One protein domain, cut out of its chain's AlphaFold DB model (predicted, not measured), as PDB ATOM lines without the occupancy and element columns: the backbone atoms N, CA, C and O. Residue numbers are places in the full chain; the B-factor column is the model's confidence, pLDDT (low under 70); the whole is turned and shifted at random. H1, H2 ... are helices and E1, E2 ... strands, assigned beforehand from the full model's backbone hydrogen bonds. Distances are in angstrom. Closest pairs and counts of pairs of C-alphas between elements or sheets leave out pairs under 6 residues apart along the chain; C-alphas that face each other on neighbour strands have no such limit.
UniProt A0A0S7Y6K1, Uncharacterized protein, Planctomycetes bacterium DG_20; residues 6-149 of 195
ATOM      1  N   LEU A   6      43.256 -56.366 -32.930       50.22
ATOM      2  CA  LEU A   6      43.148 -54.909 -32.943       50.22
ATOM      3  C   LEU A   6      43.828 -54.342 -31.701       50.22
ATOM      4  O   LEU A   6      43.445 -54.677 -30.579       50.22
ATOM      5  N   ASP A   7      44.840 -53.510 -31.912       55.19
ATOM      6  CA  ASP A   7      45.527 -52.812 -30.830       55.19
ATOM      7  C   ASP A   7      44.626 -51.696 -30.277       55.19
ATOM      8  O   ASP A   7      43.973 -50.979 -31.036       55.19
ATOM      9  N   SER A   8      44.587 -51.556 -28.955       59.19
ATOM     10  CA  SER A   8      43.832 -50.533 -28.228       59.19
ATOM     11  C   SER A   8      44.228 -49.108 -28.601       59.19
ATOM     12  O   SER A   8      43.408 -48.191 -28.513       59.19
ATOM     13  N   GLU A   9      45.455 -48.922 -29.081       61.34
ATOM     14  CA  GLU A   9      45.938 -47.637 -29.574       61.34
ATOM     15  C   GLU A   9      45.379 -47.280 -30.962       61.34
ATOM     16  O   GLU A   9      45.443 -46.121 -31.370       61.34
ATOM     17  N   LEU A  10      44.805 -48.228 -31.704       55.06
ATOM     18  CA  LEU A  10      44.362 -48.038 -33.092       55.06
ATOM     19  C   LEU A  10      42.849 -47.835 -33.237       55.06
ATOM     20  O   LEU A  10      42.341 -47.826 -34.356       55.06
ATOM     21  N   PHE A  11      42.114 -47.664 -32.135       56.69
ATOM     22  CA  PHE A  11      40.690 -47.352 -32.205       56.69
ATOM     23  C   PHE A  11      40.203 -46.485 -31.041       56.69
ATOM     24  O   PHE A  11      40.779 -46.430 -29.955       56.69
ATOM     25  N   PHE A  12      39.082 -45.813 -31.273       63.53
ATOM     26  CA  PHE A  12      38.313 -45.109 -30.255       63.53
ATOM     27  C   PHE A  12      36.853 -45.544 -30.324       63.53
ATOM     28  O   PHE A  12      36.359 -45.980 -31.365       63.53
ATOM     29  N   LEU A  13      36.137 -45.390 -29.213       67.69
ATOM     30  CA  LEU A  13      34.702 -45.630 -29.191       67.69
ATOM     31  C   LEU A  13      33.937 -44.361 -29.557       67.69
ATOM     32  O   LEU A  13      34.241 -43.258 -29.093       67.69
ATOM     33  N   LYS A  14      32.881 -44.513 -30.351       67.44
ATOM     34  CA  LYS A  14      31.904 -43.450 -30.569       67.44
ATOM     35  C   LYS A  14      30.800 -43.563 -29.520       67.44
ATOM     36  O   LYS A  14      30.163 -44.603 -29.394       67.44
ATOM     37  N   ASN A  15      30.526 -42.470 -28.810       69.31
ATOM     38  CA  ASN A  15      29.406 -42.410 -27.873       69.31
ATOM     39  C   ASN A  15      28.064 -42.358 -28.624       69.31
ATOM     40  O   ASN A  15      27.528 -41.284 -28.889       69.31
ATOM     41  N   ASN A  16      27.518 -43.530 -28.942       70.50
ATOM     42  CA  ASN A  16      26.182 -43.689 -29.531       70.50
ATOM     43  C   ASN A  16      25.075 -43.831 -28.467       70.50
ATOM     44  O   ASN A  16      23.894 -43.944 -28.786       70.50
ATOM     45  N   TRP A  17      25.435 -43.784 -27.183       73.62
ATOM     46  CA  TRP A  17      24.480 -43.838 -26.075       73.62
ATOM     47  C   TRP A  17      23.758 -42.509 -25.843       73.62
ATOM     48  O   TRP A  17      22.723 -42.473 -25.182       73.62
ATOM     49  N   GLY A  18      24.302 -41.406 -26.366       71.69
ATOM     50  CA  GLY A  18      23.763 -40.060 -26.160       71.69
ATOM     51  C   GLY A  18      24.020 -39.502 -24.757       71.69
ATOM     52  O   GLY A  18      23.516 -38.427 -24.426       71.69
ATOM     53  N   PHE A  19      24.810 -40.199 -23.934       77.19
ATOM     54  CA  PHE A  19      25.156 -39.729 -22.601       77.19
ATOM     55  C   PHE A  19      25.955 -38.432 -22.663       77.19
ATOM     56  O   PHE A  19      26.857 -38.282 -23.489       77.19
ATOM     57  N   GLN A  20      25.633 -37.517 -21.755       78.44
ATOM     58  CA  GLN A  20      26.364 -36.274 -21.568       78.44
ATOM     59  C   GLN A  20      27.172 -36.375 -20.272       78.44
ATOM     60  O   GLN A  20      26.596 -36.751 -19.246       78.44
ATOM     61  N   PRO A  21      28.479 -36.061 -20.292       82.38
ATOM     62  CA  PRO A  21      29.288 -36.053 -19.083       82.38
ATOM     63  C   PRO A  21      28.711 -35.095 -18.040       82.38
ATOM     64  O   PRO A  21      28.435 -33.935 -18.348       82.38
ATOM     65  N   ASP A  22      28.560 -35.553 -16.799       80.62
ATOM     66  CA  ASP A  22      28.167 -34.684 -15.695       80.62
ATOM     67  C   ASP A  22      29.363 -33.800 -15.293       80.62
ATOM     68  O   ASP A  22      30.378 -34.314 -14.796       80.62
ATOM     69  N   PRO A  23      29.280 -32.466 -15.463       76.81
ATOM     70  CA  PRO A  23      30.385 -31.567 -15.142       76.81
ATOM     71  C   PRO A  23      30.745 -31.588 -13.649       76.81
ATOM     72  O   PRO A  23      31.904 -31.350 -13.299       76.81
ATOM     73  N   ASN A  24      29.800 -31.937 -12.770       79.50
ATOM     74  CA  ASN A  24      30.008 -32.000 -11.321       79.50
ATOM     75  C   ASN A  24      30.778 -33.254 -10.886       79.50
ATOM     76  O   ASN A  24      31.289 -33.314  -9.765       79.50
ATOM     77  N   LEU A  25      30.872 -34.255 -11.764       75.19
ATOM     78  CA  LEU A  25      31.561 -35.520 -11.507       75.19
ATOM     79  C   LEU A  25      32.905 -35.628 -12.240       75.19
ATOM     80  O   LEU A  25      33.621 -36.607 -12.041       75.19
ATOM     81  N   SER A  26      33.302 -34.599 -12.995       63.72
ATOM     82  CA  SER A  26      34.598 -34.515 -13.693       63.72
ATOM     83  C   SER A  26      35.813 -34.782 -12.785       63.72
ATOM     84  O   SER A  26      36.782 -35.417 -13.195       63.72
ATOM     85  N   ASN A  27      35.736 -34.381 -11.511       62.34
ATOM     86  CA  ASN A  27      36.783 -34.614 -10.507       62.34
ATOM     87  C   ASN A  27      36.617 -35.920  -9.707       62.34
ATOM     88  O   ASN A  27      37.502 -36.279  -8.925       62.34
ATOM     89  N   ARG A  28      35.504 -36.644  -9.890       64.81
ATOM     90  CA  ARG A  28      35.173 -37.909  -9.209       64.81
ATOM     91  C   ARG A  28      35.457 -39.132 -10.080       64.81
ATOM     92  O   ARG A  28      34.743 -40.128 -10.015       64.81
ATOM     93  N   ARG A  29      36.525 -39.064 -10.879       66.44
ATOM     94  CA  ARG A  29      37.019 -40.228 -11.620       66.44
ATOM     95  C   ARG A  29      37.299 -41.392 -10.655       66.44
ATOM     96  O   ARG A  29      37.899 -41.143  -9.605       66.44
ATOM     97  N   PRO A  30      36.921 -42.629 -10.995       65.00
ATOM     98  CA  PRO A  30      37.416 -43.825 -10.323       65.00
ATOM     99  C   PRO A  30      38.948 -43.815 -10.366       65.00
ATOM    100  O   PRO A  30      39.547 -43.678 -11.433       65.00
ATOM    101  N   LYS A  31      39.595 -43.822  -9.196       63.44
ATOM    102  CA  LYS A  31      41.069 -43.753  -9.062       63.44
ATOM    103  C   LYS A  31      41.685 -45.089  -8.653       63.44
ATOM    104  O   LYS A  31      42.898 -45.187  -8.531       63.44
ATOM    105  N   ASP A  32      40.849 -46.083  -8.414       64.81
ATOM    106  CA  ASP A  32      41.165 -47.393  -7.844       64.81
ATOM    107  C   ASP A  32      41.375 -48.475  -8.912       64.81
ATOM    108  O   ASP A  32      41.477 -49.656  -8.593       64.81
ATOM    109  N   GLY A  33      41.435 -48.097 -10.193       63.28
ATOM    110  CA  GLY A  33      41.609 -49.055 -11.284       63.28
ATOM    111  C   GLY A  33      40.444 -50.039 -11.411       63.28
ATOM    112  O   GLY A  33      40.618 -51.107 -11.994       63.28
ATOM    113  N   PHE A  34      39.267 -49.695 -10.863       69.69
ATOM    114  CA  PHE A  34      38.013 -50.454 -10.961       69.69
ATOM    115  C   PHE A  34      38.060 -51.868 -10.357       69.69
ATOM    116  O   PHE A  34      37.087 -52.614 -10.443       69.69
ATOM    117  N   THR A  35      39.154 -52.231  -9.682       60.88
ATOM    118  CA  THR A  35      39.308 -53.510  -8.983       60.88
ATOM    119  C   THR A  35      39.115 -53.276  -7.489       60.88
ATOM    120  O   THR A  35      39.953 -52.653  -6.846       60.88
ATOM    121  N   GLY A  36      37.999 -53.756  -6.928       58.69
ATOM    122  CA  GLY A  36      37.670 -53.535  -5.509       58.69
ATOM    123  C   GLY A  36      37.207 -52.110  -5.180       58.69
ATOM    124  O   GLY A  36      37.252 -51.706  -4.024       58.69
ATOM    125  N   ALA A  37      36.776 -51.357  -6.193       71.06
ATOM    126  CA  ALA A  37      36.207 -50.024  -6.047       71.06
ATOM    127  C   ALA A  37      34.837 -50.063  -5.351       71.06
ATOM    128  O   ALA A  37      33.978 -50.845  -5.753       71.06
ATOM    129  N   ASP A  38      34.562 -49.132  -4.430       79.19
ATOM    130  CA  ASP A  38      33.274 -49.029  -3.701       79.19
ATOM    131  C   ASP A  38      32.046 -48.793  -4.602       79.19
ATOM    132  O   ASP A  38      30.902 -48.760  -4.150       79.19
ATOM    133  N   HIS A  39      32.282 -48.560  -5.886       84.88
ATOM    134  CA  HIS A  39      31.281 -48.209  -6.874       84.88
ATOM    135  C   HIS A  39      31.371 -49.085  -8.130       84.88
ATOM    136  O   HIS A  39      30.649 -48.816  -9.083       84.88
ATOM    137  N   HIS A  40      32.222 -50.116  -8.159       89.12
ATOM    138  CA  HIS A  40      32.327 -51.061  -9.273       89.12
ATOM    139  C   HIS A  40      32.006 -52.475  -8.793       89.12
ATOM    140  O   HIS A  40      32.478 -52.884  -7.737       89.12
ATOM    141  N   ASN A  41      31.224 -53.219  -9.576       91.00
ATOM    142  CA  ASN A  41      30.734 -54.544  -9.200       91.00
ATOM    143  C   ASN A  41      29.942 -54.530  -7.875       91.00
ATOM    144  O   ASN A  41      30.181 -55.323  -6.965       91.00
ATOM    145  N   VAL A  42      28.997 -53.591  -7.765       91.38
ATOM    146  CA  VAL A  42      28.149 -53.404  -6.577       91.38
ATOM    147  C   VAL A  42      26.688 -53.715  -6.881       91.38
ATOM    148  O   VAL A  42      26.184 -53.373  -7.943       91.38
ATOM    149  N   THR A  43      25.969 -54.332  -5.946       91.94
ATOM    150  CA  THR A  43      24.554 -54.712  -6.138       91.94
ATOM    151  C   THR A  43      23.581 -53.542  -5.984       91.94
ATOM    152  O   THR A  43      22.426 -53.630  -6.393       91.94
ATOM    153  N   THR A  44      24.035 -52.432  -5.396       92.12
ATOM    154  CA  THR A  44      23.261 -51.195  -5.248       92.12
ATOM    155  C   THR A  44      23.961 -50.072  -5.994       92.12
ATOM    156  O   THR A  44      25.153 -49.846  -5.803       92.12
ATOM    157  N   ALA A  45      23.211 -49.359  -6.832       90.69
ATOM    158  CA  ALA A  45      23.746 -48.283  -7.647       90.69
ATOM    159  C   ALA A  45      24.285 -47.142  -6.766       90.69
ATOM    160  O   ALA A  45      23.528 -46.487  -6.048       90.69
ATOM    161  N   PHE A  46      25.596 -46.894  -6.834       89.31
ATOM    162  CA  PHE A  46      26.228 -45.777  -6.125       89.31
ATOM    163  C   PHE A  46      25.946 -44.438  -6.824       89.31
ATOM    164  O   PHE A  46      25.725 -43.409  -6.185       89.31
ATOM    165  N   TYR A  47      25.925 -44.464  -8.157       89.06
ATOM    166  CA  TYR A  47      25.517 -43.357  -9.018       89.06
ATOM    167  C   TYR A  47      24.198 -43.699  -9.708       89.06
ATOM    168  O   TYR A  47      23.842 -44.867  -9.851       89.06
ATOM    169  N   LYS A  48      23.474 -42.686 -10.192       90.56
ATOM    170  CA  LYS A  48      22.284 -42.927 -11.017       90.56
ATOM    171  C   LYS A  48      22.693 -43.712 -12.279       90.56
ATOM    172  O   LYS A  48      23.644 -43.288 -12.937       90.56
ATOM    173  N   PRO A  49      22.009 -44.801 -12.667       90.94
ATOM    174  CA  PRO A  49      22.302 -45.481 -13.930       90.94
ATOM    175  C   PRO A  49      22.257 -44.512 -15.124       90.94
ATOM    176  O   PRO A  49      21.418 -43.608 -15.169       90.94
ATOM    177  N   GLY A  50      23.207 -44.659 -16.047       87.31
ATOM    178  CA  GLY A  50      23.500 -43.736 -17.149       87.31
ATOM    179  C   GLY A  50      24.232 -42.455 -16.758       87.31
ATOM    180  O   GLY A  50      24.417 -41.584 -17.607       87.31
ATOM    181  N   THR A  51      24.671 -42.315 -15.501       90.38
ATOM    182  CA  THR A  51      25.649 -41.275 -15.148       90.38
ATOM    183  C   THR A  51      26.872 -41.448 -16.030       90.38
ATOM    184  O   THR A  51      27.411 -42.548 -16.131       90.38
ATOM    185  N   CYS A  52      27.312 -40.365 -16.658       88.88
ATOM    186  CA  CYS A  52      28.484 -40.367 -17.511       88.88
ATOM    187  C   CYS A  52      29.530 -39.401 -16.975       88.88
ATOM    188  O   CYS A  52      29.206 -38.315 -16.494       88.88
ATOM    189  N   ILE A  53      30.788 -39.811 -17.062       87.62
ATOM    190  CA  ILE A  53      31.939 -38.988 -16.720       87.62
ATOM    191  C   ILE A  53      32.912 -38.961 -17.888       87.62
ATOM    192  O   ILE A  53      33.058 -39.935 -18.628       87.62
ATOM    193  N   GLN A  54      33.598 -37.833 -18.022       84.31
ATOM    194  CA  GLN A  54      34.712 -37.681 -18.939       84.31
ATOM    195  C   GLN A  54      36.015 -37.691 -18.152       84.31
ATOM    196  O   GLN A  54      36.172 -36.976 -17.160       84.31
ATOM    197  N   MET A  55      36.959 -38.488 -18.625       81.00
ATOM    198  CA  MET A  55      38.311 -38.586 -18.102       81.00
ATOM    199  C   MET A  55      39.294 -38.184 -19.192       81.00
ATOM    200  O   MET A  55      39.084 -38.479 -20.361       81.00
ATOM    201  N   MET A  56      40.369 -37.501 -18.814       81.12
ATOM    202  CA  MET A  56      41.438 -37.162 -19.749       81.12
ATOM    203  C   MET A  56      42.564 -38.179 -19.622       81.12
ATOM    204  O   MET A  56      43.138 -38.323 -18.538       81.12
ATOM    205  N   CYS A  57      42.857 -38.857 -20.729       79.00
ATOM    206  CA  CYS A  57      44.059 -39.651 -20.899       79.00
ATOM    207  C   CYS A  57      45.220 -38.734 -21.288       79.00
ATOM    208  O   CYS A  57      45.089 -37.941 -22.224       79.00
ATOM    209  N   ASP A  58      46.316 -38.795 -20.536       80.75
ATOM    210  CA  ASP A  58      47.500 -37.950 -20.702       80.75
ATOM    211  C   ASP A  58      48.531 -38.541 -21.674       80.75
ATOM    212  O   ASP A  58      49.455 -37.837 -22.078       80.75
ATOM    213  N   GLY A  59      48.340 -39.797 -22.092       73.25
ATOM    214  CA  GLY A  59      49.215 -40.493 -23.035       73.25
ATOM    215  C   GLY A  59      50.471 -41.091 -22.401       73.25
ATOM    216  O   GLY A  59      51.386 -41.479 -23.119       73.25
ATOM    217  N   SER A  60      50.546 -41.171 -21.066       82.06
ATOM    218  CA  SER A  60      51.608 -41.919 -20.374       82.06
ATOM    219  C   SER A  60      51.534 -43.429 -20.632       82.06
ATOM    220  O   SER A  60      52.560 -44.106 -20.603       82.06
ATOM    221  N   VAL A  61      50.327 -43.937 -20.901       76.88
ATOM    222  CA  VAL A  61      50.029 -45.300 -21.358       76.88
ATOM    223  C   VAL A  61      48.918 -45.201 -22.408       76.88
ATOM    224  O   VAL A  61      47.830 -44.710 -22.092       76.88
ATOM    225  N   GLY A  62      49.191 -45.638 -23.640       71.19
ATOM    226  CA  GLY A  62      48.262 -45.543 -24.768       71.19
ATOM    227  C   GLY A  62      48.118 -44.128 -25.349       71.19
ATOM    228  O   GLY A  62      48.956 -43.245 -25.146       71.19
ATOM    229  N   LYS A  63      47.021 -43.886 -26.080       73.44
ATOM    230  CA  LYS A  63      46.738 -42.583 -26.710       73.44
ATOM    231  C   LYS A  63      46.220 -41.535 -25.714       73.44
ATOM    232  O   LYS A  63      45.365 -41.798 -24.868       73.44
ATOM    233  N   ALA A  64      46.678 -40.295 -25.885       73.81
ATOM    234  CA  ALA A  64      46.136 -39.139 -25.176       73.81
ATOM    235  C   ALA A  64      44.778 -38.710 -25.757       73.81
ATOM    236  O   ALA A  64      44.579 -38.711 -26.973       73.81
ATOM    237  N   GLY A  65      43.851 -38.283 -24.897       71.62
ATOM    238  CA  GLY A  65      42.539 -37.798 -25.326       71.62
ATOM    239  C   GLY A  65      41.429 -37.995 -24.295       71.62
ATOM    240  O   GLY A  65      41.652 -38.567 -23.227       71.62
ATOM    241  N   PRO A  66      40.215 -37.502 -24.578       76.56
ATOM    242  CA  PRO A  66      39.071 -37.732 -23.709       76.56
ATOM    243  C   PRO A  66      38.608 -39.189 -23.811       76.56
ATOM    244  O   PRO A  66      38.468 -39.723 -24.907       76.56
ATOM    245  N   SER A  67      38.323 -39.805 -22.670       81.00
ATOM    246  CA  SER A  67      37.644 -41.092 -22.534       81.00
ATOM    247  C   SER A  67      36.332 -40.883 -21.782       81.00
ATOM    248  O   SER A  67      36.267 -40.100 -20.831       81.00
ATOM    249  N   LEU A  68      35.271 -41.548 -22.226       84.38
ATOM    250  CA  LEU A  68      33.931 -41.453 -21.665       84.38
ATOM    251  C   LEU A  68      33.561 -42.760 -20.991       84.38
ATOM    252  O   LEU A  68      33.547 -43.817 -21.629       84.38
ATOM    253  N   LEU A  69      33.207 -42.658 -19.715       89.69
ATOM    254  CA  LEU A  69      32.706 -43.780 -18.940       89.69
ATOM    255  C   LEU A  69      31.234 -43.570 -18.613       89.69
ATOM    256  O   LEU A  69      30.828 -42.459 -18.266       89.69
ATOM    257  N   ALA A  70      30.445 -44.634 -18.691       91.00
ATOM    258  CA  ALA A  70      29.049 -44.646 -18.275       91.00
ATOM    259  C   ALA A  70      28.824 -45.662 -17.159       91.00
ATOM    260  O   ALA A  70      29.423 -46.738 -17.153       91.00
ATOM    261  N   TYR A  71      27.964 -45.298 -16.213       93.06
ATOM    262  CA  TYR A  71      27.571 -46.148 -15.104       93.06
ATOM    263  C   TYR A  71      26.365 -46.989 -15.503       93.06
ATOM    264  O   TYR A  71      25.263 -46.456 -15.643       93.06
ATOM    265  N   LEU A  72      26.568 -48.282 -15.716       94.19
ATOM    266  CA  LEU A  72      25.560 -49.195 -16.255       94.19
ATOM    267  C   LEU A  72      25.373 -50.383 -15.313       94.19
ATOM    268  O   LEU A  72      26.187 -50.616 -14.415       94.19
ATOM    269  N   GLN A  73      24.280 -51.112 -15.512       94.81
ATOM    270  CA  GLN A  73      24.020 -52.365 -14.814       94.81
ATOM    271  C   GLN A  73      24.286 -53.527 -15.759       94.81
ATOM    272  O   GLN A  73      23.956 -53.440 -16.938       94.81
ATOM    273  N   VAL A  74      24.819 -54.625 -15.248       91.81
ATOM    274  CA  VAL A  74      24.829 -55.876 -15.994       91.81
ATOM    275  C   VAL A  74      23.451 -56.528 -15.901       91.81
ATOM    276  O   VAL A  74      22.909 -56.685 -14.807       91.81
ATOM    277  N   GLY A  75      22.868 -56.817 -17.060       88.19
ATOM    278  CA  GLY A  75      21.689 -57.662 -17.217       88.19
ATOM    279  C   GLY A  75      22.089 -59.123 -17.414       88.19
ATOM    280  O   GLY A  75      23.149 -59.544 -16.957       88.19
ATOM    281  N   THR A  76      21.272 -59.884 -18.135       82.62
ATOM    282  CA  THR A  76      21.482 -61.332 -18.318       82.62
ATOM    283  C   THR A  76      22.833 -61.609 -18.977       82.62
ATOM    284  O   THR A  76      23.069 -61.135 -20.080       82.62
ATOM    285  N   GLN A  77      23.738 -62.351 -18.333       71.38
ATOM    286  CA  GLN A  77      25.059 -62.672 -18.903       71.38
ATOM    287  C   GLN A  77      25.064 -63.992 -19.680       71.38
ATOM    288  O   GLN A  77      24.287 -64.902 -19.385       71.38
ATOM    289  N   ASN A  78      26.055 -64.155 -20.561       64.75
ATOM    290  CA  ASN A  78      26.415 -65.475 -21.068       64.75
ATOM    291  C   ASN A  78      26.942 -66.357 -19.918       64.75
ATOM    292  O   ASN A  78      27.986 -66.077 -19.327       64.75
ATOM    293  N   ALA A  79      26.264 -67.471 -19.633       64.38
ATOM    294  CA  ALA A  79      26.649 -68.390 -18.559       64.38
ATOM    295  C   ALA A  79      28.036 -69.044 -18.755       64.38
ATOM    296  O   ALA A  79      28.644 -69.493 -17.782       64.38
ATOM    297  N   ALA A  80      28.544 -69.107 -19.989       55.78
ATOM    298  CA  ALA A  80      29.852 -69.668 -20.320       55.78
ATOM    299  C   ALA A  80      30.996 -68.644 -20.233       55.78
ATOM    300  O   ALA A  80      32.158 -69.036 -20.104       55.78
ATOM    301  N   VAL A  81      30.695 -67.342 -20.295       59.91
ATOM    302  CA  VAL A  81      31.703 -66.274 -20.314       59.91
ATOM    303  C   VAL A  81      31.280 -65.158 -19.369       59.91
ATOM    304  O   VAL A  81      30.469 -64.306 -19.718       59.91
ATOM    305  N   ALA A  82      31.881 -65.128 -18.182       69.38
ATOM    306  CA  ALA A  82      31.698 -64.017 -17.255       69.38
ATOM    307  C   ALA A  82      32.262 -62.714 -17.843       69.38
ATOM    308  O   ALA A  82      33.313 -62.719 -18.496       69.38
ATOM    309  N   ILE A  83      31.596 -61.589 -17.569       79.12
ATOM    310  CA  ILE A  83      32.115 -60.268 -17.939       79.12
ATOM    311  C   ILE A  83      33.445 -60.012 -17.225       79.12
ATOM    312  O   ILE A  83      33.555 -60.149 -16.004       79.12
ATOM    313  N   ALA A  84      34.442 -59.592 -17.999       78.38
ATOM    314  CA  ALA A  84      35.763 -59.183 -17.545       78.38
ATOM    315  C   ALA A  84      36.224 -57.936 -18.315       78.38
ATOM    316  O   ALA A  84      35.544 -57.452 -19.218       78.38
ATOM    317  N   ALA A  85      37.403 -57.407 -17.981       80.94
ATOM    318  CA  ALA A  85      37.990 -56.322 -18.763       80.94
ATOM    319  C   ALA A  85      38.076 -56.709 -20.253       80.94
ATOM    320  O   ALA A  85      38.407 -57.852 -20.573       80.94
ATOM    321  N   LYS A  86      37.792 -55.751 -21.145       74.25
ATOM    322  CA  LYS A  86      37.680 -55.921 -22.611       74.25
ATOM    323  C   LYS A  86      36.432 -56.652 -23.109       74.25
ATOM    324  O   LYS A  86      36.250 -56.733 -24.323       74.25
ATOM    325  N   SER A  87      35.558 -57.155 -22.234       75.25
ATOM    326  CA  SER A  87      34.284 -57.720 -22.683       75.25
ATOM    327  C   SER A  87      33.453 -56.646 -23.380       75.25
ATOM    328  O   SER A  87      33.165 -55.592 -22.805       75.25
ATOM    329  N   VAL A  88      33.073 -56.930 -24.622       76.75
ATOM    330  CA  VAL A  88      32.135 -56.111 -25.385       76.75
ATOM    331  C   VAL A  88      30.732 -56.403 -24.876       76.75
ATOM    332  O   VAL A  88      30.344 -57.561 -24.744       76.75
ATOM    333  N   CYS A  89      30.005 -55.340 -24.565       81.19
ATOM    334  CA  CYS A  89      28.656 -55.394 -24.039       81.19
ATOM    335  C   CYS A  89      27.737 -54.492 -24.868       81.19
ATOM    336  O   CYS A  89      28.123 -53.391 -25.279       81.19
ATOM    337  N   VAL A  90      26.501 -54.932 -25.055       81.00
ATOM    338  CA  VAL A  90      25.421 -54.186 -25.718       81.00
ATOM    339  C   VAL A  90      24.231 -54.064 -24.769       81.00
ATOM    340  O   VAL A  90      24.208 -54.749 -23.749       81.00
ATOM    341  N   PRO A  91      23.238 -53.204 -25.045       83.38
ATOM    342  CA  PRO A  91      21.988 -53.196 -24.296       83.38
ATOM    343  C   PRO A  91      21.360 -54.593 -24.173       83.38
ATOM    344  O   PRO A  91      21.182 -55.264 -25.178       83.38
ATOM    345  N   ASP A  92      20.975 -54.999 -22.964       81.38
ATOM    346  CA  ASP A  92      20.272 -56.275 -22.703       81.38
ATOM    347  C   ASP A  92      18.792 -56.207 -23.115       81.38
ATOM    348  O   ASP A  92      18.141 -57.188 -23.458       81.38
ATOM    349  N   SER A  93      18.230 -55.000 -23.103       75.56
ATOM    350  CA  SER A  93      16.836 -54.774 -23.454       75.56
ATOM    351  C   SER A  93      16.632 -53.381 -24.031       75.56
ATOM    352  O   SER A  93      17.195 -52.396 -23.555       75.56
ATOM    353  N   ALA A  94      15.717 -53.270 -24.994       71.25
ATOM    354  CA  ALA A  94      15.229 -51.976 -25.467       71.25
ATOM    355  C   ALA A  94      14.449 -51.200 -24.386       71.25
ATOM    356  O   ALA A  94      14.342 -49.976 -24.457       71.25
ATOM    357  N   THR A  95      13.904 -51.899 -23.382       77.56
ATOM    358  CA  THR A  95      13.060 -51.296 -22.334       77.56
ATOM    359  C   THR A  95      13.898 -50.798 -21.160       77.56
ATOM    360  O   THR A  95      13.647 -49.718 -20.624       77.56
ATOM    361  N   VAL A  96      14.921 -51.565 -20.779       85.75
ATOM    362  CA  VAL A  96      15.851 -51.216 -19.701       85.75
ATOM    363  C   VAL A  96      17.173 -50.773 -20.316       85.75
ATOM    364  O   VAL A  96      18.157 -51.498 -20.348       85.75
ATOM    365  N   TRP A  97      17.177 -49.541 -20.822       80.38
ATOM    366  CA  TRP A  97      18.265 -48.999 -21.643       80.38
ATOM    367  C   TRP A  97      19.638 -48.948 -20.961       80.38
ATOM    368  O   TRP A  97      20.636 -48.795 -21.655       80.38
ATOM    369  N   TYR A  98      19.701 -48.996 -19.629       86.62
ATOM    370  CA  TYR A  98      20.949 -48.931 -18.861       86.62
ATOM    371  C   TYR A  98      21.511 -50.311 -18.501       86.62
ATOM    372  O   TYR A  98      22.579 -50.378 -17.888       86.62
ATOM    373  N   GLN A  99      20.780 -51.386 -18.811       90.69
ATOM    374  CA  GLN A  99      21.255 -52.749 -18.631       90.69
ATOM    375  C   GLN A  99      22.039 -53.186 -19.857       90.69
ATOM    376  O   GLN A  99      21.597 -52.969 -20.986       90.69
ATOM    377  N   VAL A 100      23.195 -53.797 -19.624       87.31
ATOM    378  CA  VAL A 100      24.067 -54.325 -20.666       87.31
ATOM    379  C   VAL A 100      24.358 -55.796 -20.467       87.31
ATOM    380  O   VAL A 100      24.410 -56.284 -19.342       87.31
ATOM    381  N   THR A 101      24.587 -56.484 -21.569       82.56
ATOM    382  CA  THR A 101      24.872 -57.910 -21.625       82.56
ATOM    383  C   THR A 101      26.048 -58.177 -22.555       82.56
ATOM    384  O   THR A 101      26.287 -57.421 -23.499       82.56
ATOM    385  N   ASN A 102      26.790 -59.244 -22.270       71.25
ATOM    386  CA  ASN A 102      27.771 -59.841 -23.174       71.25
ATOM    387  C   ASN A 102      27.231 -61.104 -23.872       71.25
ATOM    388  O   ASN A 102      28.010 -61.849 -24.469       71.25
ATOM    389  N   ASP A 103      25.930 -61.371 -23.751       67.00
ATOM    390  CA  ASP A 103      25.257 -62.488 -24.396       67.00
ATOM    391  C   ASP A 103      25.297 -62.308 -25.927       67.00
ATOM    392  O   ASP A 103      24.841 -61.276 -26.440       67.00
ATOM    393  N   PRO A 104      25.875 -63.270 -26.672       55.62
ATOM    394  CA  PRO A 104      25.945 -63.200 -28.126       55.62
ATOM    395  C   PRO A 104      24.563 -63.111 -28.788       55.62
ATOM    396  O   PRO A 104      24.445 -62.424 -29.806       55.62
ATOM    397  N   ASP A 105      23.519 -63.705 -28.207       54.41
ATOM    398  CA  ASP A 105      22.166 -63.660 -28.770       54.41
ATOM    399  C   ASP A 105      21.596 -62.239 -28.734       54.41
ATOM    400  O   ASP A 105      20.994 -61.760 -29.701       54.41
ATOM    401  N   SER A 106      21.854 -61.517 -27.646       54.34
ATOM    402  CA  SER A 106      21.432 -60.125 -27.473       54.34
ATOM    403  C   SER A 106      22.185 -59.164 -28.397       54.34
ATOM    404  O   SER A 106      21.593 -58.199 -28.886       54.34
ATOM    405  N   ASN A 107      23.451 -59.463 -28.720       52.25
ATOM    406  CA  ASN A 107      24.231 -58.733 -29.732       52.25
ATOM    407  C   ASN A 107      23.627 -58.848 -31.141       52.25
ATOM    408  O   ASN A 107      23.783 -57.936 -31.951       52.25
ATOM    409  N   ILE A 108      22.952 -59.962 -31.441       47.75
ATOM    410  CA  ILE A 108      22.325 -60.229 -32.744       47.75
ATOM    411  C   ILE A 108      20.891 -59.686 -32.789       47.75
ATOM    412  O   ILE A 108      20.450 -59.152 -33.808       47.75
ATOM    413  N   ALA A 109      20.147 -59.837 -31.692       45.28
ATOM    414  CA  ALA A 109      18.718 -59.544 -31.637       45.28
ATOM    415  C   ALA A 109      18.392 -58.045 -31.548       45.28
ATOM    416  O   ALA A 109      17.274 -57.642 -31.893       45.28
ATOM    417  N   LEU A 110      19.330 -57.212 -31.086       48.75
ATOM    418  CA  LEU A 110      19.087 -55.793 -30.852       48.75
ATOM    419  C   LEU A 110      19.886 -54.918 -31.832       48.75
ATOM    420  O   LEU A 110      21.103 -55.044 -31.946       48.75
ATOM    421  N   PRO A 111      19.232 -53.974 -32.535       48.09
ATOM    422  CA  PRO A 111      19.920 -53.016 -33.387       48.09
ATOM    423  C   PRO A 111      20.595 -51.959 -32.509       48.09
ATOM    424  O   PRO A 111      20.031 -50.891 -32.266       48.09
ATOM    425  N   THR A 112      21.767 -52.267 -31.963       58.75
ATOM    426  CA  THR A 112      22.389 -51.408 -30.953       58.75
ATOM    427  C   THR A 112      23.693 -50.852 -31.472       58.75
ATOM    428  O   THR A 112      24.772 -51.388 -31.251       58.75
ATOM    429  N   ASP A 113      23.591 -49.689 -32.099       60.72
ATOM    430  CA  ASP A 113      24.705 -48.754 -32.272       60.72
ATOM    431  C   ASP A 113      25.442 -48.445 -30.946       60.72
ATOM    432  O   ASP A 113      26.575 -47.962 -30.950       60.72
ATOM    433  N   ARG A 114      24.808 -48.742 -29.810       74.94
ATOM    434  CA  ARG A 114      25.300 -48.616 -28.437       74.94
ATOM    435  C   ARG A 114      26.207 -49.776 -28.033       74.94
ATOM    436  O   ARG A 114      25.731 -50.852 -27.689       74.94
ATOM    437  N   LEU A 115      27.506 -49.503 -27.995       77.75
ATOM    438  CA  LEU A 115      28.529 -50.430 -27.521       77.75
ATOM    439  C   LEU A 115      29.175 -49.923 -26.230       77.75
ATOM    440  O   LEU A 115      29.437 -48.727 -26.080       77.75
ATOM    441  N   ALA A 116      29.423 -50.834 -25.299       85.00
ATOM    442  CA  ALA A 116      30.125 -50.586 -24.053       85.00
ATOM    443  C   ALA A 116      31.232 -51.632 -23.871       85.00
ATOM    444  O   ALA A 116      31.036 -52.804 -24.174       85.00
ATOM    445  N   ILE A 117      32.391 -51.228 -23.362       85.62
ATOM    446  CA  ILE A 117      33.490 -52.137 -23.028       85.62
ATOM    447  C   ILE A 117      33.648 -52.166 -21.514       85.62
ATOM    448  O   ILE A 117      33.786 -51.126 -20.862       85.62
ATOM    449  N   ALA A 118      33.616 -53.366 -20.947       86.94
ATOM    450  CA  ALA A 118      33.806 -53.560 -19.521       86.94
ATOM    451  C   ALA A 118      35.241 -53.201 -19.107       86.94
ATOM    452  O   ALA A 118      36.222 -53.586 -19.747       86.94
ATOM    453  N   LEU A 119      35.352 -52.459 -18.003       87.88
ATOM    454  CA  LEU A 119      36.624 -52.025 -17.415       87.88
ATOM    455  C   LEU A 119      37.208 -53.060 -16.440       87.88
ATOM    456  O   LEU A 119      38.338 -52.928 -15.987       87.88
ATOM    457  N   GLY A 120      36.435 -54.083 -16.092       86.06
ATOM    458  CA  GLY A 120      36.775 -55.055 -15.066       86.06
ATOM    459  C   GLY A 120      35.730 -56.159 -14.994       86.06
ATOM    460  O   GLY A 120      34.799 -56.199 -15.799       86.06
ATOM    461  N   ALA A 121      35.903 -57.068 -14.037       85.81
ATOM    462  CA  ALA A 121      34.924 -58.113 -13.783       85.81
ATOM    463  C   ALA A 121      33.698 -57.547 -13.059       85.81
ATOM    464  O   ALA A 121      33.836 -56.881 -12.029       85.81
ATOM    465  N   ILE A 122      32.506 -57.831 -13.586       88.62
ATOM    466  CA  ILE A 122      31.232 -57.373 -13.024       88.62
ATOM    467  C   ILE A 122      30.256 -58.551 -13.009       88.62
ATOM    468  O   ILE A 122      30.055 -59.222 -14.020       88.62
ATOM    469  N   ALA A 123      29.672 -58.819 -11.843       89.31
ATOM    470  CA  ALA A 123      28.700 -59.883 -11.648       89.31
ATOM    471  C   ALA A 123      27.327 -59.513 -12.225       89.31
ATOM    472  O   ALA A 123      27.026 -58.349 -12.492       89.31
ATOM    473  N   ASP A 124      26.481 -60.522 -12.397       89.38
ATOM    474  CA  ASP A 124      25.108 -60.336 -12.849       89.38
ATOM    475  C   ASP A 124      24.322 -59.433 -11.879       89.38
ATOM    476  O   ASP A 124      24.562 -59.434 -10.666       89.38
ATOM    477  N   ALA A 125      23.428 -58.612 -12.429       90.56
ATOM    478  CA  ALA A 125      22.675 -57.563 -11.744       90.56
ATOM    479  C   ALA A 125      23.518 -56.494 -11.014       90.56
ATOM    480  O   ALA A 125      22.941 -55.609 -10.367       90.56
ATOM    481  N   ALA A 126      24.851 -56.522 -11.111       92.88
ATOM    482  CA  ALA A 126      25.721 -55.539 -10.481       92.88
ATOM    483  C   ALA A 126      25.914 -54.297 -11.362       92.88
ATOM    484  O   ALA A 126      25.778 -54.326 -12.585       92.88
ATOM    485  N   TYR A 127      26.246 -53.183 -10.718       93.44
ATOM    486  CA  TYR A 127      26.516 -51.905 -11.355       93.44
ATOM    487  C   TYR A 127      28.016 -51.647 -11.440       93.44
ATOM    488  O   TYR A 127      28.786 -51.987 -10.533       93.44
ATOM    489  N   GLY A 128      28.430 -50.992 -12.518       92.94
ATOM    490  CA  GLY A 128      29.823 -50.653 -12.750       92.94
ATOM    491  C   GLY A 128      30.003 -49.600 -13.831       92.94
ATOM    492  O   GLY A 128      29.056 -49.126 -14.454       92.94
ATOM    493  N   TRP A 129      31.259 -49.224 -14.028       92.44
ATOM    494  CA  TRP A 129      31.667 -48.296 -15.072       92.44
ATOM    495  C   TRP A 129      32.091 -49.065 -16.315       92.44
ATOM    496  O   TRP A 129      32.828 -50.046 -16.220       92.44
ATOM    497  N   PHE A 130      31.665 -48.563 -17.465       91.38
ATOM    498  CA  PHE A 130      31.998 -49.093 -18.777       91.38
ATOM    499  C   PHE A 130      32.572 -47.983 -19.642       91.38
ATOM    500  O   PHE A 130      32.117 -46.841 -19.558       91.38
ATOM    501  N   TRP A 131      33.540 -48.312 -20.491       89.56
ATOM    502  CA  TRP A 131      34.023 -47.410 -21.530       89.56
ATOM    503  C   TRP A 131      33.030 -47.395 -22.692       89.56
ATOM    504  O   TRP A 131      32.698 -48.439 -23.245       89.56
ATOM    505  N   VAL A 132      32.526 -46.213 -23.038       85.81
ATOM    506  CA  VAL A 132      31.457 -46.042 -24.043       85.81
ATOM    507  C   VAL A 132      31.795 -45.010 -25.115       85.81
ATOM    508  O   VAL A 132      30.991 -44.746 -26.008       85.81
ATOM    509  N   GLY A 133      32.958 -44.366 -25.023       77.88
ATOM    510  CA  GLY A 133      33.335 -43.318 -25.960       77.88
ATOM    511  C   GLY A 133      34.744 -42.779 -25.748       77.88
ATOM    512  O   GLY A 133      35.301 -42.876 -24.657       77.88
ATOM    513  N   GLY A 134      35.309 -42.161 -26.778       73.00
ATOM    514  CA  GLY A 134      36.638 -41.560 -26.728       73.00
ATOM    515  C   GLY A 134      37.764 -42.593 -26.749       73.00
ATOM    516  O   GLY A 134      37.559 -43.715 -27.206       73.00
ATOM    517  N   VAL A 135      38.946 -42.206 -26.271       77.81
ATOM    518  CA  VAL A 135      40.156 -43.046 -26.277       77.81
ATOM    519  C   VAL A 135      40.096 -44.155 -25.226       77.81
ATOM    520  O   VAL A 135      39.424 -44.007 -24.196       77.81
ATOM    521  N   CYS A 136      40.824 -45.247 -25.473       80.94
ATOM    522  CA  CYS A 136      40.954 -46.349 -24.525       80.94
ATOM    523  C   CYS A 136      41.596 -45.849 -23.216       80.94
ATOM    524  O   CYS A 136      42.685 -45.273 -23.253       80.94
ATOM    525  N   PRO A 137      40.960 -46.032 -22.043       84.31
ATOM    526  CA  PRO A 137      41.471 -45.524 -20.770       84.31
ATOM    527  C   PRO A 137      42.555 -46.433 -20.156       84.31
ATOM    528  O   PRO A 137      42.505 -46.748 -18.966       84.31
ATOM    529  N   GLU A 138      43.551 -46.851 -20.940       83.69
ATOM    530  CA  GLU A 138      44.579 -47.837 -20.544       83.69
ATOM    531  C   GLU A 138      45.407 -47.400 -19.337       83.69
ATOM    532  O   GLU A 138      45.703 -48.195 -18.448       83.69
ATOM    533  N   GLN A 139      45.712 -46.106 -19.253       80.44
ATOM    534  CA  GLN A 139      46.401 -45.515 -18.105       80.44
ATOM    535  C   GLN A 139      45.643 -45.673 -16.777       80.44
ATOM    536  O   GLN A 139      46.231 -45.553 -15.705       80.44
ATOM    537  N   PHE A 140      44.329 -45.899 -16.836       81.50
ATOM    538  CA  PHE A 140      43.483 -46.115 -15.665       81.50
ATOM    539  C   PHE A 140      43.143 -47.590 -15.473       81.50
ATOM    540  O   PHE A 140      42.898 -48.017 -14.347       81.50
ATOM    541  N   VAL A 141      43.123 -48.356 -16.564       84.62
ATOM    542  CA  VAL A 141      42.764 -49.771 -16.586       84.62
ATOM    543  C   VAL A 141      43.781 -50.520 -17.431       84.62
ATOM    544  O   VAL A 141      43.592 -50.736 -18.626       84.62
ATOM    545  N   THR A 142      44.861 -50.962 -16.792       81.56
ATOM    546  CA  THR A 142      45.966 -51.664 -17.466       81.56
ATOM    547  C   THR A 142      45.512 -52.934 -18.186       81.56
ATOM    548  O   THR A 142      46.083 -53.308 -19.203       81.56
ATOM    549  N   ALA A 143      44.445 -53.575 -17.700       78.75
ATOM    550  CA  ALA A 143      43.853 -54.754 -18.323       78.75
ATOM    551  C   ALA A 143      43.213 -54.482 -19.698       78.75
ATOM    552  O   ALA A 143      42.926 -55.439 -20.415       78.75
ATOM    553  N   LEU A 144      42.995 -53.216 -20.082       76.56
ATOM    554  CA  LEU A 144      42.520 -52.841 -21.419       76.56
ATOM    555  C   LEU A 144      43.640 -52.732 -22.457       76.56
ATOM    556  O   LEU A 144      43.327 -52.678 -23.644       76.56
ATOM    557  N   ALA A 145      44.904 -52.728 -22.033       75.06
ATOM    558  CA  ALA A 145      46.038 -52.547 -22.928       75.06
ATOM    559  C   ALA A 145      46.219 -53.721 -23.895       75.06
ATOM    560  O   ALA A 145      45.942 -54.887 -23.569       75.06
ATOM    561  N   GLY A 146      46.735 -53.417 -25.080       67.19
ATOM    562  CA  GLY A 146      47.058 -54.385 -26.114       67.19
ATOM    563  C   GLY A 146      45.827 -54.990 -26.776       67.19
ATOM    564  O   GLY A 146      44.725 -54.455 -26.764       67.19
ATOM    565  N   ASN A 147      46.016 -56.174 -27.336       63.16
ATOM    566  CA  ASN A 147      45.142 -56.670 -28.386       63.16
ATOM    567  C   ASN A 147      43.728 -57.067 -27.931       63.16
ATOM    568  O   ASN A 147      43.545 -57.758 -26.920       63.16
ATOM    569  N   TYR A 148      42.746 -56.682 -28.740       58.84
ATOM    570  CA  TYR A 148      41.376 -57.182 -28.747       58.84
ATOM    571  C   TYR A 148      41.298 -58.264 -29.824       58.84
ATOM    572  O   TYR A 148      41.655 -58.035 -30.982       58.84
ATOM    573  N   LYS A 149      40.927 -59.483 -29.421       44.38
ATOM    574  CA  LYS A 149      40.865 -60.637 -30.324       44.38
ATOM    575  C   LYS A 149      39.574 -60.604 -31.134       44.38
ATOM    576  O   LYS A 149      38.513 -60.351 -30.573       44.38
TER     577      LYS A 149
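What this domain is: This is residues 6 to 149 of the 195 residues of an uncharacterized protein of Planctomycetes bacterium DG_20 (UniProt A0A0S7Y6K1). With little regular structure, long loops surround a closed mixed barrel of E2, E4, E3, E5 and E6, with E1 paired onto E2 and helix H1 outside. Along 144 printed residues come E1, E2, E3, E4, H1, E5 and E6, mostly strand. It is compact: radius of gyration of the C-alphas 13.9 A, spans 37 by 33 by 28 A.

How they stand to each other: E1, residues 52 to 57, and E2, 65 to 74, form a hairpin, N 55 and O 67 within hydrogen-bond range at 2.8 A. E6, 127 to 135, is antiparallel to E2, N 70 and O 130 2.9 A apart. H1, 104 to 109, with every O i to N i+4 pair within range, is on the barrel, closest by C-alpha 107, 6.2 A from C-alpha 90 of E3, 88 to 91.

Where its parts are: E4 is residues 99 to 101, E5 116 to 118; C-alpha 52 is at (28.484, -40.367, -17.511), C-alpha 135 at (40.156, -43.046, -26.277).

The domain as a whole: The link E2 to E3 is long; 41 residues are under pLDDT 70.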